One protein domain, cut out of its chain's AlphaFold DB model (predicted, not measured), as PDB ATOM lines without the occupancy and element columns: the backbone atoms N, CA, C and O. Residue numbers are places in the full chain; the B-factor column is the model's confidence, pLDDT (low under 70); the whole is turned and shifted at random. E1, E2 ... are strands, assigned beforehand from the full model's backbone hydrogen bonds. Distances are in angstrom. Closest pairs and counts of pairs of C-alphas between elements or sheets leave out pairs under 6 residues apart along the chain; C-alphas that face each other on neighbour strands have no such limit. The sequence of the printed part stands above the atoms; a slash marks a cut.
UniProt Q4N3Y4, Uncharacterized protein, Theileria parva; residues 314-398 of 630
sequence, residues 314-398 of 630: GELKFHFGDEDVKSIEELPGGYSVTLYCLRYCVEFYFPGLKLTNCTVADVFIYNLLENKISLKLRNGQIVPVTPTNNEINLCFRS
ATOM      1  N   GLY A 314     -59.247 -37.786 126.065       90.69
ATOM      2  CA  GLY A 314     -59.307 -39.097 125.413       90.69
ATOM      3  C   GLY A 314     -58.978 -39.071 123.915       90.69
ATOM      4  O   GLY A 314     -58.753 -40.118 123.318       90.69
ATOM      5  N   GLU A 315     -58.916 -37.885 123.301       92.62
ATOM      6  CA  GLU A 315     -58.438 -37.696 121.925       92.62
ATOM      7  C   GLU A 315     -56.916 -37.488 121.830       92.62
ATOM      8  O   GLU A 315     -56.378 -37.465 120.720       92.62
ATOM      9  N   LEU A 316     -56.216 -37.319 122.961       95.31
ATOM     10  CA  LEU A 316     -54.769 -37.114 122.985       95.31
ATOM     11  C   LEU A 316     -54.005 -38.415 122.739       95.31
ATOM     12  O   LEU A 316     -54.348 -39.479 123.258       95.31
ATOM     13  N   LYS A 317     -52.908 -38.293 121.994       95.19
ATOM     14  CA  LYS A 317     -51.979 -39.383 121.699       95.19
ATOM     15  C   LYS A 317     -50.555 -39.026 122.103       95.19
ATOM     16  O   LYS A 317     -50.188 -37.855 122.196       95.19
ATOM     17  N   PHE A 318     -49.739 -40.047 122.324       94.69
ATOM     18  CA  PHE A 318     -48.427 -39.943 122.944       94.69
ATOM     19  C   PHE A 318     -47.360 -40.678 122.136       94.69
ATOM     20  O   PHE A 318     -47.630 -41.713 121.533       94.69
ATOM     21  N   HIS A 319     -46.133 -40.164 122.147       92.88
ATOM     22  CA  HIS A 319     -44.987 -40.800 121.492       92.88
ATOM     23  C   HIS A 319     -43.672 -40.475 122.215       92.88
ATOM     24  O   HIS A 319     -43.600 -39.545 123.025       92.88
ATOM     25  N   PHE A 320     -42.618 -41.240 121.920       88.94
ATOM     26  CA  PHE A 320     -41.271 -41.021 122.451       88.94
ATOM     27  C   PHE A 320     -40.325 -40.587 121.325       88.94
ATOM     28  O   PHE A 320     -39.713 -41.410 120.649       88.94
ATOM     29  N   GLY A 321     -40.185 -39.276 121.116       84.00
ATOM     30  CA  GLY A 321     -39.342 -38.744 120.044       84.00
ATOM     31  C   GLY A 321     -39.884 -39.114 118.662       84.00
ATOM     32  O   GLY A 321     -40.965 -38.666 118.301       84.00
ATOM     33  N   ASP A 322     -39.136 -39.922 117.914       80.94
ATOM     34  CA  ASP A 322     -39.446 -40.297 116.526       80.94
ATOM     35  C   ASP A 322     -40.204 -41.651 116.421       80.94
ATOM     36  O   ASP A 322     -40.312 -42.218 115.337       80.94
ATOM     37  N   GLU A 323     -40.689 -42.201 117.547       85.38
ATOM     38  CA  GLU A 323     -41.529 -43.416 117.601       85.38
ATOM     39  C   GLU A 323     -42.978 -43.193 117.127       85.38
ATOM     40  O   GLU A 323     -43.495 -42.076 117.173       85.38
ATOM     41  N   ASP A 324     -43.659 -44.292 116.773       89.12
ATOM     42  CA  ASP A 324     -45.087 -44.311 116.441       89.12
ATOM     43  C   ASP A 324     -45.968 -43.704 117.546       89.12
ATOM     44  O   ASP A 324     -45.785 -43.952 118.745       89.12
ATOM     45  N   VAL A 325     -46.978 -42.954 117.103       92.19
ATOM     46  CA  VAL A 325     -47.977 -42.280 117.935       92.19
ATOM     47  C   VAL A 325     -49.020 -43.280 118.446       92.19
ATOM     48  O   VAL A 325     -49.675 -43.961 117.660       92.19
ATOM     49  N   LYS A 326     -49.192 -43.323 119.770       92.62
ATOM     50  CA  LYS A 326     -49.963 -44.324 120.527       92.62
ATOM     51  C   LYS A 326     -51.066 -43.675 121.365       92.62
ATOM     52  O   LYS A 326     -50.913 -42.533 121.806       92.62
ATOM     53  N   SER A 327     -52.162 -44.381 121.632       91.00
ATOM     54  CA  SER A 327     -53.082 -44.000 122.714       91.00
ATOM     55  C   SER A 327     -52.408 -44.187 124.082       91.00
ATOM     56  O   SER A 327     -51.333 -44.784 124.189       91.00
ATOM     57  N   ILE A 328     -53.012 -43.676 125.159       89.75
ATOM     58  CA  ILE A 328     -52.440 -43.839 126.505       89.75
ATOM     59  C   ILE A 328     -52.433 -45.308 126.967       89.75
ATOM     60  O   ILE A 328     -51.540 -45.719 127.703       89.75
ATOM     61  N   GLU A 329     -53.396 -46.108 126.510       84.56
ATOM     62  CA  GLU A 329     -53.523 -47.541 126.799       84.56
ATOM     63  C   GLU A 329     -52.487 -48.396 126.046       84.56
ATOM     64  O   GLU A 329     -52.177 -49.505 126.472       84.56
ATOM     65  N   GLU A 330     -51.942 -47.876 124.943       87.38
ATOM     66  CA  GLU A 330     -50.893 -48.503 124.127       87.38
ATOM     67  C   GLU A 330     -49.467 -48.170 124.620       87.38
ATOM     68  O   GLU A 330     -48.479 -48.714 124.111       87.38
ATOM     69  N   LEU A 331     -49.328 -47.278 125.609       82.88
ATOM     70  CA  LEU A 331     -48.042 -46.967 126.230       82.88
ATOM     71  C   LEU A 331     -47.535 -48.138 127.097       82.88
ATOM     72  O   LEU A 331     -48.323 -48.841 127.729       82.88
ATOM     73  N   PRO A 332     -46.208 -48.353 127.184       74.62
ATOM     74  CA  PRO A 332     -45.655 -49.432 127.996       74.62
ATOM     75  C   PRO A 332     -45.923 -49.203 129.491       74.62
ATOM     76  O   PRO A 332     -45.606 -48.144 130.021       74.62
ATOM     77  N   GLY A 333     -46.420 -50.221 130.196       76.00
ATOM     78  CA  GLY A 333     -46.652 -50.162 131.641       76.00
ATOM     79  C   GLY A 333     -48.079 -49.753 132.002       76.00
ATOM     80  O   GLY A 333     -49.020 -50.472 131.678       76.00
ATOM     81  N   GLY A 334     -48.247 -48.656 132.740       76.88
ATOM     82  CA  GLY A 334     -49.564 -48.218 133.212       76.88
ATOM     83  C   GLY A 334     -49.593 -46.759 133.650       76.88
ATOM     84  O   GLY A 334     -48.591 -46.054 133.562       76.88
ATOM     85  N   TYR A 335     -50.745 -46.296 134.134       80.25
ATOM     86  CA  TYR A 335     -50.904 -44.928 134.619       80.25
ATOM     87  C   TYR A 335     -51.946 -44.822 135.737       80.25
ATOM     88  O   TYR A 335     -52.773 -45.718 135.931       80.25
ATOM     89  N   SER A 336     -51.915 -43.712 136.473       79.12
ATOM     90  CA  SER A 336     -52.969 -43.327 137.418       79.12
ATOM     91  C   SER A 336     -53.420 -41.888 137.177       79.12
ATOM     92  O   SER A 336     -52.662 -41.090 136.628       79.12
ATOM     93  N   VAL A 337     -54.659 -41.563 137.557       85.19
ATOM     94  CA  VAL A 337     -55.247 -40.227 137.390       85.19
ATOM     95  C   VAL A 337     -55.691 -39.674 138.741       85.19
ATOM     96  O   VAL A 337     -56.353 -40.376 139.507       85.19
ATOM     97  N   THR A 338     -55.353 -38.411 139.002       84.12
ATOM     98  CA  THR A 338     -55.779 -37.641 140.182       84.12
ATOM     99  C   THR A 338     -56.258 -36.239 139.790       84.12
ATOM    100  O   THR A 338     -55.943 -35.729 138.712       84.12
ATOM    101  N   LEU A 339     -57.037 -35.594 140.661       87.12
ATOM    102  CA  LEU A 339     -57.548 -34.235 140.486       87.12
ATOM    103  C   LEU A 339     -57.183 -33.364 141.692       87.12
ATOM    104  O   LEU A 339     -57.806 -33.435 142.751       87.12
ATOM    105  N   TYR A 340     -56.219 -32.462 141.515       85.94
ATOM    106  CA  TYR A 340     -55.706 -31.625 142.600       85.94
ATOM    107  C   TYR A 340     -55.608 -30.149 142.206       85.94
ATOM    108  O   TYR A 340     -55.068 -29.820 141.156       85.94
ATOM    109  N   CYS A 341     -56.139 -29.242 143.033       86.00
ATOM    110  CA  CYS A 341     -56.229 -27.804 142.750       86.00
ATOM    111  C   CYS A 341     -56.716 -27.493 141.315       86.00
ATOM    112  O   CYS A 341     -56.052 -26.769 140.572       86.00
ATOM    113  N   LEU A 342     -57.838 -28.095 140.899       91.25
ATOM    114  CA  LEU A 342     -58.401 -28.034 139.536       91.25
ATOM    115  C   LEU A 342     -57.403 -28.395 138.409       91.25
ATOM    116  O   LEU A 342     -57.516 -27.921 137.278       91.25
ATOM    117  N   ARG A 343     -56.421 -29.253 138.697       91.94
ATOM    118  CA  ARG A 343     -55.521 -29.849 137.705       91.94
ATOM    119  C   ARG A 343     -55.789 -31.338 137.621       91.94
ATOM    120  O   ARG A 343     -55.735 -32.034 138.631       91.94
ATOM    121  N   TYR A 344     -56.081 -31.790 136.413       93.50
ATOM    122  CA  TYR A 344     -56.171 -33.192 136.057       93.50
ATOM    123  C   TYR A 344     -54.743 -33.699 135.827       93.50
ATOM    124  O   TYR A 344     -54.046 -33.215 134.933       93.50
ATOM    125  N   CYS A 345     -54.283 -34.615 136.670       87.75
ATOM    126  CA  CYS A 345     -52.915 -35.122 136.675       87.75
ATOM    127  C   CYS A 345     -52.908 -36.605 136.313       87.75
ATOM    128  O   CYS A 345     -53.691 -37.375 136.859       87.75
ATOM    129  N   VAL A 346     -52.010 -36.992 135.411       86.06
ATOM    130  CA  VAL A 346     -51.789 -38.374 134.983       86.06
ATOM    131  C   VAL A 346     -50.352 -38.739 135.286       86.06
ATOM    132  O   VAL A 346     -49.442 -38.147 134.712       86.06
ATOM    133  N   GLU A 347     -50.145 -39.697 136.176       81.81
ATOM    134  CA  GLU A 347     -48.818 -40.198 136.531       81.81
ATOM    135  C   GLU A 347     -48.547 -41.476 135.736       81.81
ATOM    136  O   GLU A 347     -49.322 -42.433 135.816       81.81
ATOM    137  N   PHE A 348     -47.480 -41.472 134.935       79.50
ATOM    138  CA  PHE A 348     -47.098 -42.582 134.067       79.50
ATOM    139  C   PHE A 348     -46.107 -43.517 134.766       79.50
ATOM    140  O   PHE A 348     -45.123 -43.083 135.365       79.50
ATOM    141  N   TYR A 349     -46.319 -44.821 134.620       73.81
ATOM    142  CA  TYR A 349     -45.456 -45.870 135.146       73.81
ATOM    143  C   TYR A 349     -44.810 -46.643 133.994       73.81
ATOM    144  O   TYR A 349     -45.461 -47.451 133.334       73.81
ATOM    145  N   PHE A 350     -43.514 -46.398 133.773       75.50
ATOM    146  CA  PHE A 350     -42.717 -46.971 132.683       75.50
ATOM    147  C   PHE A 350     -41.654 -47.967 133.209       75.50
ATOM    148  O   PHE A 350     -40.461 -47.632 133.239       75.50
ATOM    149  N   PRO A 351     -42.036 -49.179 133.659       59.66
ATOM    150  CA  PRO A 351     -41.113 -50.132 134.269       59.66
ATOM    151  C   PRO A 351     -40.050 -50.577 133.260       59.66
ATOM    152  O   PRO A 351     -40.348 -50.993 132.145       59.66
ATOM    153  N   GLY A 352     -38.777 -50.459 133.641       58.56
ATOM    154  CA  GLY A 352     -37.646 -50.860 132.799       58.56
ATOM    155  C   GLY A 352     -37.350 -49.966 131.583       58.56
ATOM    156  O   GLY A 352     -36.311 -50.173 130.953       58.56
ATOM    157  N   LEU A 353     -38.173 -48.953 131.272       70.94
ATOM    158  CA  LEU A 353     -37.962 -48.073 130.117       70.94
ATOM    159  C   LEU A 353     -36.697 -47.215 130.296       70.94
ATOM    160  O   LEU A 353     -36.631 -46.323 131.147       70.94
ATOM    161  N   LYS A 354     -35.691 -47.478 129.457       69.06
ATOM    162  CA  LYS A 354     -34.403 -46.770 129.428       69.06
ATOM    163  C   LYS A 354     -34.166 -46.164 128.048       69.06
ATOM    164  O   LYS A 354     -33.521 -46.778 127.205       69.06
ATOM    165  N   LEU A 355     -34.659 -44.946 127.840       72.50
ATOM    166  CA  LEU A 355     -34.304 -44.153 126.664       72.50
ATOM    167  C   LEU A 355     -32.947 -43.478 126.886       72.50
ATOM    168  O   LEU A 355     -32.705 -42.857 127.923       72.50
ATOM    169  N   THR A 356     -32.046 -43.607 125.915       71.88
ATOM    170  CA  THR A 356     -30.777 -42.874 125.900       71.88
ATOM    171  C   THR A 356     -31.002 -41.468 125.339       71.88
ATOM    172  O   THR A 356     -31.761 -41.271 124.395       71.88
ATOM    173  N   ASN A 357     -30.319 -40.472 125.908       77.88
ATOM    174  CA  ASN A 357     -30.282 -39.084 125.420       77.88
ATOM    175  C   ASN A 357     -31.603 -38.275 125.469       77.88
ATOM    176  O   ASN A 357     -31.679 -37.213 124.847       77.88
ATOM    177  N   CYS A 358     -32.615 -38.689 126.242       82.94
ATOM    178  CA  CYS A 358     -33.744 -37.815 126.588       82.94
ATOM    179  C   CYS A 358     -34.196 -37.953 128.046       82.94
ATOM    180  O   CYS A 358     -33.940 -38.958 128.706       82.94
ATOM    181  N   THR A 359     -34.880 -36.921 128.545       85.69
ATOM    182  CA  THR A 359     -35.613 -36.980 129.814       85.69
ATOM    183  C   THR A 359     -37.072 -37.289 129.515       85.69
ATOM    184  O   THR A 359     -37.706 -36.579 128.734       85.69
ATOM    185  N   VAL A 360     -37.590 -38.348 130.131       86.38
ATOM    186  CA  VAL A 360     -38.988 -38.767 129.983       86.38
ATOM    187  C   VAL A 360     -39.885 -37.961 130.928       86.38
ATOM    188  O   VAL A 360     -39.465 -37.599 132.033       86.38
ATOM    189  N   ALA A 361     -41.100 -37.656 130.482       88.00
ATOM    190  CA  ALA A 361     -42.181 -37.132 131.302       88.00
ATOM    191  C   ALA A 361     -42.773 -38.238 132.188       88.00
ATOM    192  O   ALA A 361     -43.278 -39.228 131.673       88.00
ATOM    193  N   ASP A 362     -42.738 -38.048 133.507       83.75
ATOM    194  CA  ASP A 362     -43.360 -38.969 134.466       83.75
ATOM    195  C   ASP A 362     -44.790 -38.525 134.833       83.75
ATOM    196  O   ASP A 362     -45.586 -39.348 135.276       83.75
ATOM    197  N   VAL A 363     -45.153 -37.248 134.627       85.38
ATOM    198  CA  VAL A 363     -46.522 -36.748 134.877       85.38
ATOM    199  C   VAL A 363     -47.009 -35.844 133.746       85.38
ATOM    200  O   VAL A 363     -46.332 -34.877 133.393       85.38
ATOM    201  N   PHE A 364     -48.211 -36.096 133.231       93.06
ATOM    202  CA  PHE A 364     -48.990 -35.152 132.426       93.06
ATOM    203  C   PHE A 364     -49.933 -34.342 133.324       93.06
ATOM    204  O   PHE A 364     -50.559 -34.872 134.238       93.06
ATOM    205  N   ILE A 365     -50.029 -33.035 133.085       91.81
ATOM    206  CA  ILE A 365     -50.790 -32.089 133.906       91.81
ATOM    207  C   ILE A 365     -51.655 -31.235 132.982       91.81
ATOM    208  O   ILE A 365     -51.127 -30.444 132.204       91.81
ATOM    209  N   TYR A 366     -52.976 -31.312 133.130       96.06
ATOM    210  CA  TYR A 366     -53.924 -30.419 132.471       96.06
ATOM    211  C   TYR A 366     -54.598 -29.495 133.491       96.06
ATOM    212  O   TYR A 366     -55.295 -29.935 134.404       96.06
ATOM    213  N   ASN A 367     -54.371 -28.190 133.355       92.75
ATOM    214  CA  ASN A 367     -54.963 -27.166 134.209       92.75
ATOM    215  C   ASN A 367     -56.354 -26.787 133.680       92.75
ATOM    216  O   ASN A 367     -56.466 -26.111 132.655       92.75
ATOM    217  N   LEU A 368     -57.405 -27.187 134.404       93.62
ATOM    218  CA  LEU A 368     -58.803 -26.969 134.016       93.62
ATOM    219  C   LEU A 368     -59.227 -25.496 134.100       93.62
ATOM    220  O   LEU A 368     -60.191 -25.104 133.447       93.62
ATOM    221  N   LEU A 369     -58.532 -24.655 134.868       90.06
ATOM    222  CA  LEU A 369     -58.816 -23.218 134.902       90.06
ATOM    223  C   LEU A 369     -58.208 -22.509 133.693       90.06
ATOM    224  O   LEU A 369     -58.912 -21.810 132.970       90.06
ATOM    225  N   GLU A 370     -56.914 -22.725 133.455       89.94
ATOM    226  CA  GLU A 370     -56.167 -22.032 132.398       89.94
ATOM    227  C   GLU A 370     -56.331 -22.648 131.002       89.94
ATOM    228  O   GLU A 370     -55.924 -22.021 130.028       89.94
ATOM    229  N   ASN A 371     -56.893 -23.860 130.900       92.69
ATOM    230  CA  ASN A 371     -56.946 -24.665 129.675       92.69
ATOM    231  C   ASN A 371     -55.547 -24.882 129.054       92.69
ATOM    232  O   ASN A 371     -55.331 -24.658 127.865       92.69
ATOM    233  N   LYS A 372     -54.571 -25.280 129.884       93.62
ATOM    234  CA  LYS A 372     -53.163 -25.479 129.484       93.62
ATOM    235  C   LYS A 372     -52.636 -26.836 129.922       93.62
ATOM    236  O   LYS A 372     -52.969 -27.304 131.011       93.62
ATOM    237  N   ILE A 373     -51.765 -27.410 129.097       95.12
ATOM    238  CA  ILE A 373     -51.053 -28.657 129.372       95.12
ATOM    239  C   ILE A 373     -49.605 -28.350 129.772       95.12
ATOM    240  O   ILE A 373     -48.951 -27.472 129.207       95.12
ATOM    241  N   SER A 374     -49.103 -29.113 130.736       93.31
ATOM    242  CA  SER A 374     -47.694 -29.182 131.109       93.31
ATOM    243  C   SER A 374     -47.289 -30.635 131.349       93.31
ATOM    244  O   SER A 374     -48.112 -31.458 131.742       93.31
ATOM    245  N   LEU A 375     -46.007 -30.942 131.185       91.25
ATOM    246  CA  LEU A 375     -45.414 -32.223 131.565       91.25
ATOM    247  C   LEU A 375     -44.392 -32.011 132.686       91.25
ATOM    248  O   LEU A 375     -43.591 -31.078 132.624       91.25
ATOM    249  N   LYS A 376     -44.393 -32.879 133.701       85.06
ATOM    250  CA  LYS A 376     -43.330 -32.978 134.708       85.06
ATOM    251  C   LYS A 376     -42.362 -34.073 134.275       85.06
ATOM    252  O   LYS A 376     -42.720 -35.247 134.194       85.06
ATOM    253  N   LEU A 377     -41.135 -33.672 133.985       84.94
ATOM    254  CA  LEU A 377     -40.042 -34.544 133.586       84.94
ATOM    255  C   LEU A 377     -39.434 -35.253 134.804       84.94
ATOM    256  O   LEU A 377     -39.481 -34.734 135.921       84.94
ATOM    257  N   ARG A 378     -38.793 -36.406 134.582       81.19
ATOM    258  CA  ARG A 378     -38.138 -37.230 135.620       81.19
ATOM    259  C   ARG A 378     -37.055 -36.511 136.433       81.19
ATOM    260  O   ARG A 378     -36.736 -36.904 137.549       81.19
ATOM    261  N   ASN A 379     -36.494 -35.429 135.892       76.56
ATOM    262  CA  ASN A 379     -35.563 -34.541 136.596       76.56
ATOM    263  C   ASN A 379     -36.267 -33.499 137.507       76.56
ATOM    264  O   ASN A 379     -35.598 -32.660 138.106       76.56
ATOM    265  N   GLY A 380     -37.601 -33.529 137.597       76.38
ATOM    266  CA  GLY A 380     -38.441 -32.603 138.361       76.38
ATOM    267  C   GLY A 380     -38.855 -31.324 137.621       76.38
ATOM    268  O   GLY A 380     -39.644 -30.547 138.161       76.38
ATOM    269  N   GLN A 381     -38.357 -31.083 136.404       82.31
ATOM    270  CA  GLN A 381     -38.693 -29.899 135.612       82.31
ATOM    271  C   GLN A 381     -40.133 -29.977 135.091       82.31
ATOM    272  O   GLN A 381     -40.532 -30.991 134.530       82.31
ATOM    273  N   ILE A 382     -40.895 -28.889 135.217       83.56
ATOM    274  CA  ILE A 382     -42.208 -28.752 134.574       83.56
ATOM    275  C   ILE A 382     -42.029 -27.944 133.286       83.56
ATOM    276  O   ILE A 382     -41.493 -26.835 133.329       83.56
ATOM    277  N   VAL A 383     -42.471 -28.493 132.155       89.50
ATOM    278  CA  VAL A 383     -42.451 -27.843 130.837       89.50
ATOM    279  C   VAL A 383     -43.885 -27.649 130.329       89.50
ATOM    280  O   VAL A 383     -44.655 -28.607 130.369       89.50
ATOM    281  N   PRO A 384     -44.289 -26.446 129.881       92.50
ATOM    282  CA  PRO A 384     -45.573 -26.266 129.208       92.50
ATOM    283  C   PRO A 384     -45.530 -26.942 127.833       92.50
ATOM    284  O   PRO A 384     -44.500 -26.904 127.157       92.50
ATOM    285  N   VAL A 385     -46.641 -27.545 127.413       92.25
ATOM    286  CA  VAL A 385     -46.758 -28.232 126.121       92.25
ATOM    287  C   VAL A 385     -48.047 -27.805 125.431       92.25
ATOM    288  O   VAL A 385     -49.105 -27.740 126.053       92.25
ATOM    289  N   THR A 386     -47.958 -27.552 124.129       91.94
ATOM    290  CA  THR A 386     -49.115 -27.384 123.249       91.94
ATOM    291  C   THR A 386     -49.183 -28.622 122.356       91.94
ATOM    292  O   THR A 386     -48.225 -28.850 121.613       91.94
ATOM    293  N   PRO A 387     -50.248 -29.443 122.423       89.88
ATOM    294  CA  PRO A 387     -50.372 -30.602 121.547       89.88
ATOM    295  C   PRO A 387     -50.488 -30.147 120.090       89.88
ATOM    296  O   PRO A 387     -51.146 -29.150 119.791       89.88
ATOM    297  N   THR A 388     -49.856 -30.883 119.180       87.44
ATOM    298  CA  THR A 388     -49.937 -30.631 117.733       87.44
ATOM    299  C   THR A 388     -50.701 -31.797 117.122       87.44
ATOM    300  O   THR A 388     -50.310 -32.933 117.335       87.44
ATOM    301  N   ASN A 389     -51.826 -31.552 116.441       89.38
ATOM    302  CA  ASN A 389     -52.737 -32.608 115.956       89.38
ATOM    303  C   ASN A 389     -53.200 -33.605 117.049       89.38
ATOM    304  O   ASN A 389     -53.397 -34.782 116.773       89.38
ATOM    305  N   ASN A 390     -53.377 -33.125 118.288       92.88
ATOM    306  CA  ASN A 390     -53.631 -33.917 119.505       92.88
ATOM    307  C   ASN A 390     -52.464 -34.829 119.960       92.88
ATOM    308  O   ASN A 390     -52.634 -35.641 120.866       92.88
ATOM    309  N   GLU A 391     -51.263 -34.668 119.404       94.88
ATOM    310  CA  GLU A 391     -50.079 -35.472 119.732       94.88
ATOM    311  C   GLU A 391     -49.171 -34.772 120.759       94.88
ATOM    312  O   GLU A 391     -48.994 -33.546 120.738       94.88
ATOM    313  N   ILE A 392     -48.596 -35.562 121.673       94.88
ATOM    314  CA  ILE A 392     -47.717 -35.120 122.763       94.88
ATOM    315  C   ILE A 392     -46.462 -36.003 122.830       94.88
ATOM    316  O   ILE A 392     -46.528 -37.194 123.140       94.88
ATOM    317  N   ASN A 393     -45.293 -35.394 122.634       93.31
ATOM    318  CA  ASN A 393     -44.010 -36.059 122.857       93.31
ATOM    319  C   ASN A 393     -43.696 -36.138 124.363       93.31
ATOM    320  O   ASN A 393     -43.629 -35.113 125.044       93.31
ATOM    321  N   LEU A 394     -43.447 -37.345 124.875       92.75
ATOM    322  CA  LEU A 394     -43.070 -37.601 126.269       92.75
ATOM    323  C   LEU A 394     -41.544 -37.615 126.504       92.75
ATOM    324  O   LEU A 394     -41.112 -37.771 127.643       92.75
ATOM    325  N   CYS A 395     -40.715 -37.463 125.466       90.00
ATOM    326  CA  CYS A 395     -39.253 -37.610 125.502       90.00
ATOM    327  C   CYS A 395     -38.545 -36.327 125.032       90.00
ATOM    328  O   CYS A 395     -38.485 -36.010 123.842       90.00
ATOM    329  N   PHE A 396     -37.956 -35.592 125.982       87.06
ATOM    330  CA  PHE A 396     -37.295 -34.306 125.738       87.06
ATOM    331  C   PHE A 396     -35.780 -34.486 125.662       87.06
ATOM    332  O   PHE A 396     -35.132 -34.804 126.665       87.06
ATOM    333  N   ARG A 397     -35.196 -34.298 124.473       81.81
ATOM    334  CA  ARG A 397     -33.734 -34.297 124.298       81.81
ATOM    335  C   ARG A 397     -33.140 -33.116 125.065       81.81
ATOM    336  O   ARG A 397     -33.623 -31.992 124.952       81.81
ATOM    337  N   SER A 398     -32.087 -33.361 125.840       61.75
ATOM    338  CA  SER A 398     -31.348 -32.277 126.487       61.75
ATOM    339  C   SER A 398     -30.498 -31.556 125.442       61.75
ATOM    340  O   SER A 398     -29.389 -31.998 125.134       61.75
TER     341      SER A 398
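AT A GLANCE: This is residues 314 to 398 of the 630 residues of an uncharacterized protein of Theileria parva (UniProt Q4N3Y4). A strongly twisted sheet, built on a hairpin ladder of five strands E2 to E6, has a small two-stranded sheet of E1 and E7 over one of its faces. After E7 the chain runs on into E8, which joins the large sheet at the first residues of the long, bent strand E4; a long link leads from E1 round to E2. The printed part has 85 residues, with no named helix and eight named strands in the order E1 to E8; the class is all strand. The large sheet is branched and antiparallel, the small one parallel. The whole is compact, with a radius of gyration of the C-alphas of 12.3 A and spans of 35 by 26 by 23 A.

IN THESE COORDINATES: E1 is residues 317 to 319, beginning at C-alpha 317 (-51.979, -39.383, 121.699). E2, residues 334 to 340, is 20.0 A long, and E3, residues 343 to 349, is 19.1 A. E4, residues 358 to 367, is the longest at 24.9 A, beginning at C-alpha 358 (-33.744, -37.815, 126.588); it bends by 60 degrees at residue 362. E5, residues 372 to 377, is 16.5 A long, and E6, residues 382 to 385, is 9.6 A. E7 is residues 391 to 393, and E8 is residues 395 to 397, ending at C-alpha 397 (-33.734, -34.297, 124.298).

HOW THE PARTS SIT: E2 to E6 form a meander, each strand the antiparallel neighbour of the one before, and each successive two are a hairpin. Between E2 and E3, N 338 and O 345 are 2.9 A apart, within hydrogen-bond range; between E3 and E4, N 346 and O 364 are 2.8 A apart. E4 has E3 and E8 on one side and E5 on the other side; N 365 and O 374 of E4 and E5 are 2.8 A apart. E4 and E8 are antiparallel beside residues 358 to 360 of E4, with N 359 and O 396 2.8 A apart. E5 and E6 have N 375 and O 383 at 2.8 A. E1 and E7 are parallel at 29 degrees, with N 392 and O 317 2.8 A apart. E7 runs on into E8 at 52 degrees. E1 and E4 are apart, and so are E4 and E7.

THE WHOLE: The two C-alphas farthest apart, those of Thr 356 and Leu 369, are 35.4 A apart. The printed part has no cut. The link from E1 to E2, residues 320 to 333, is long. The mean pLDDT of the printed part is 85.7; residues 351 to 352, 354 and 398 are under 70.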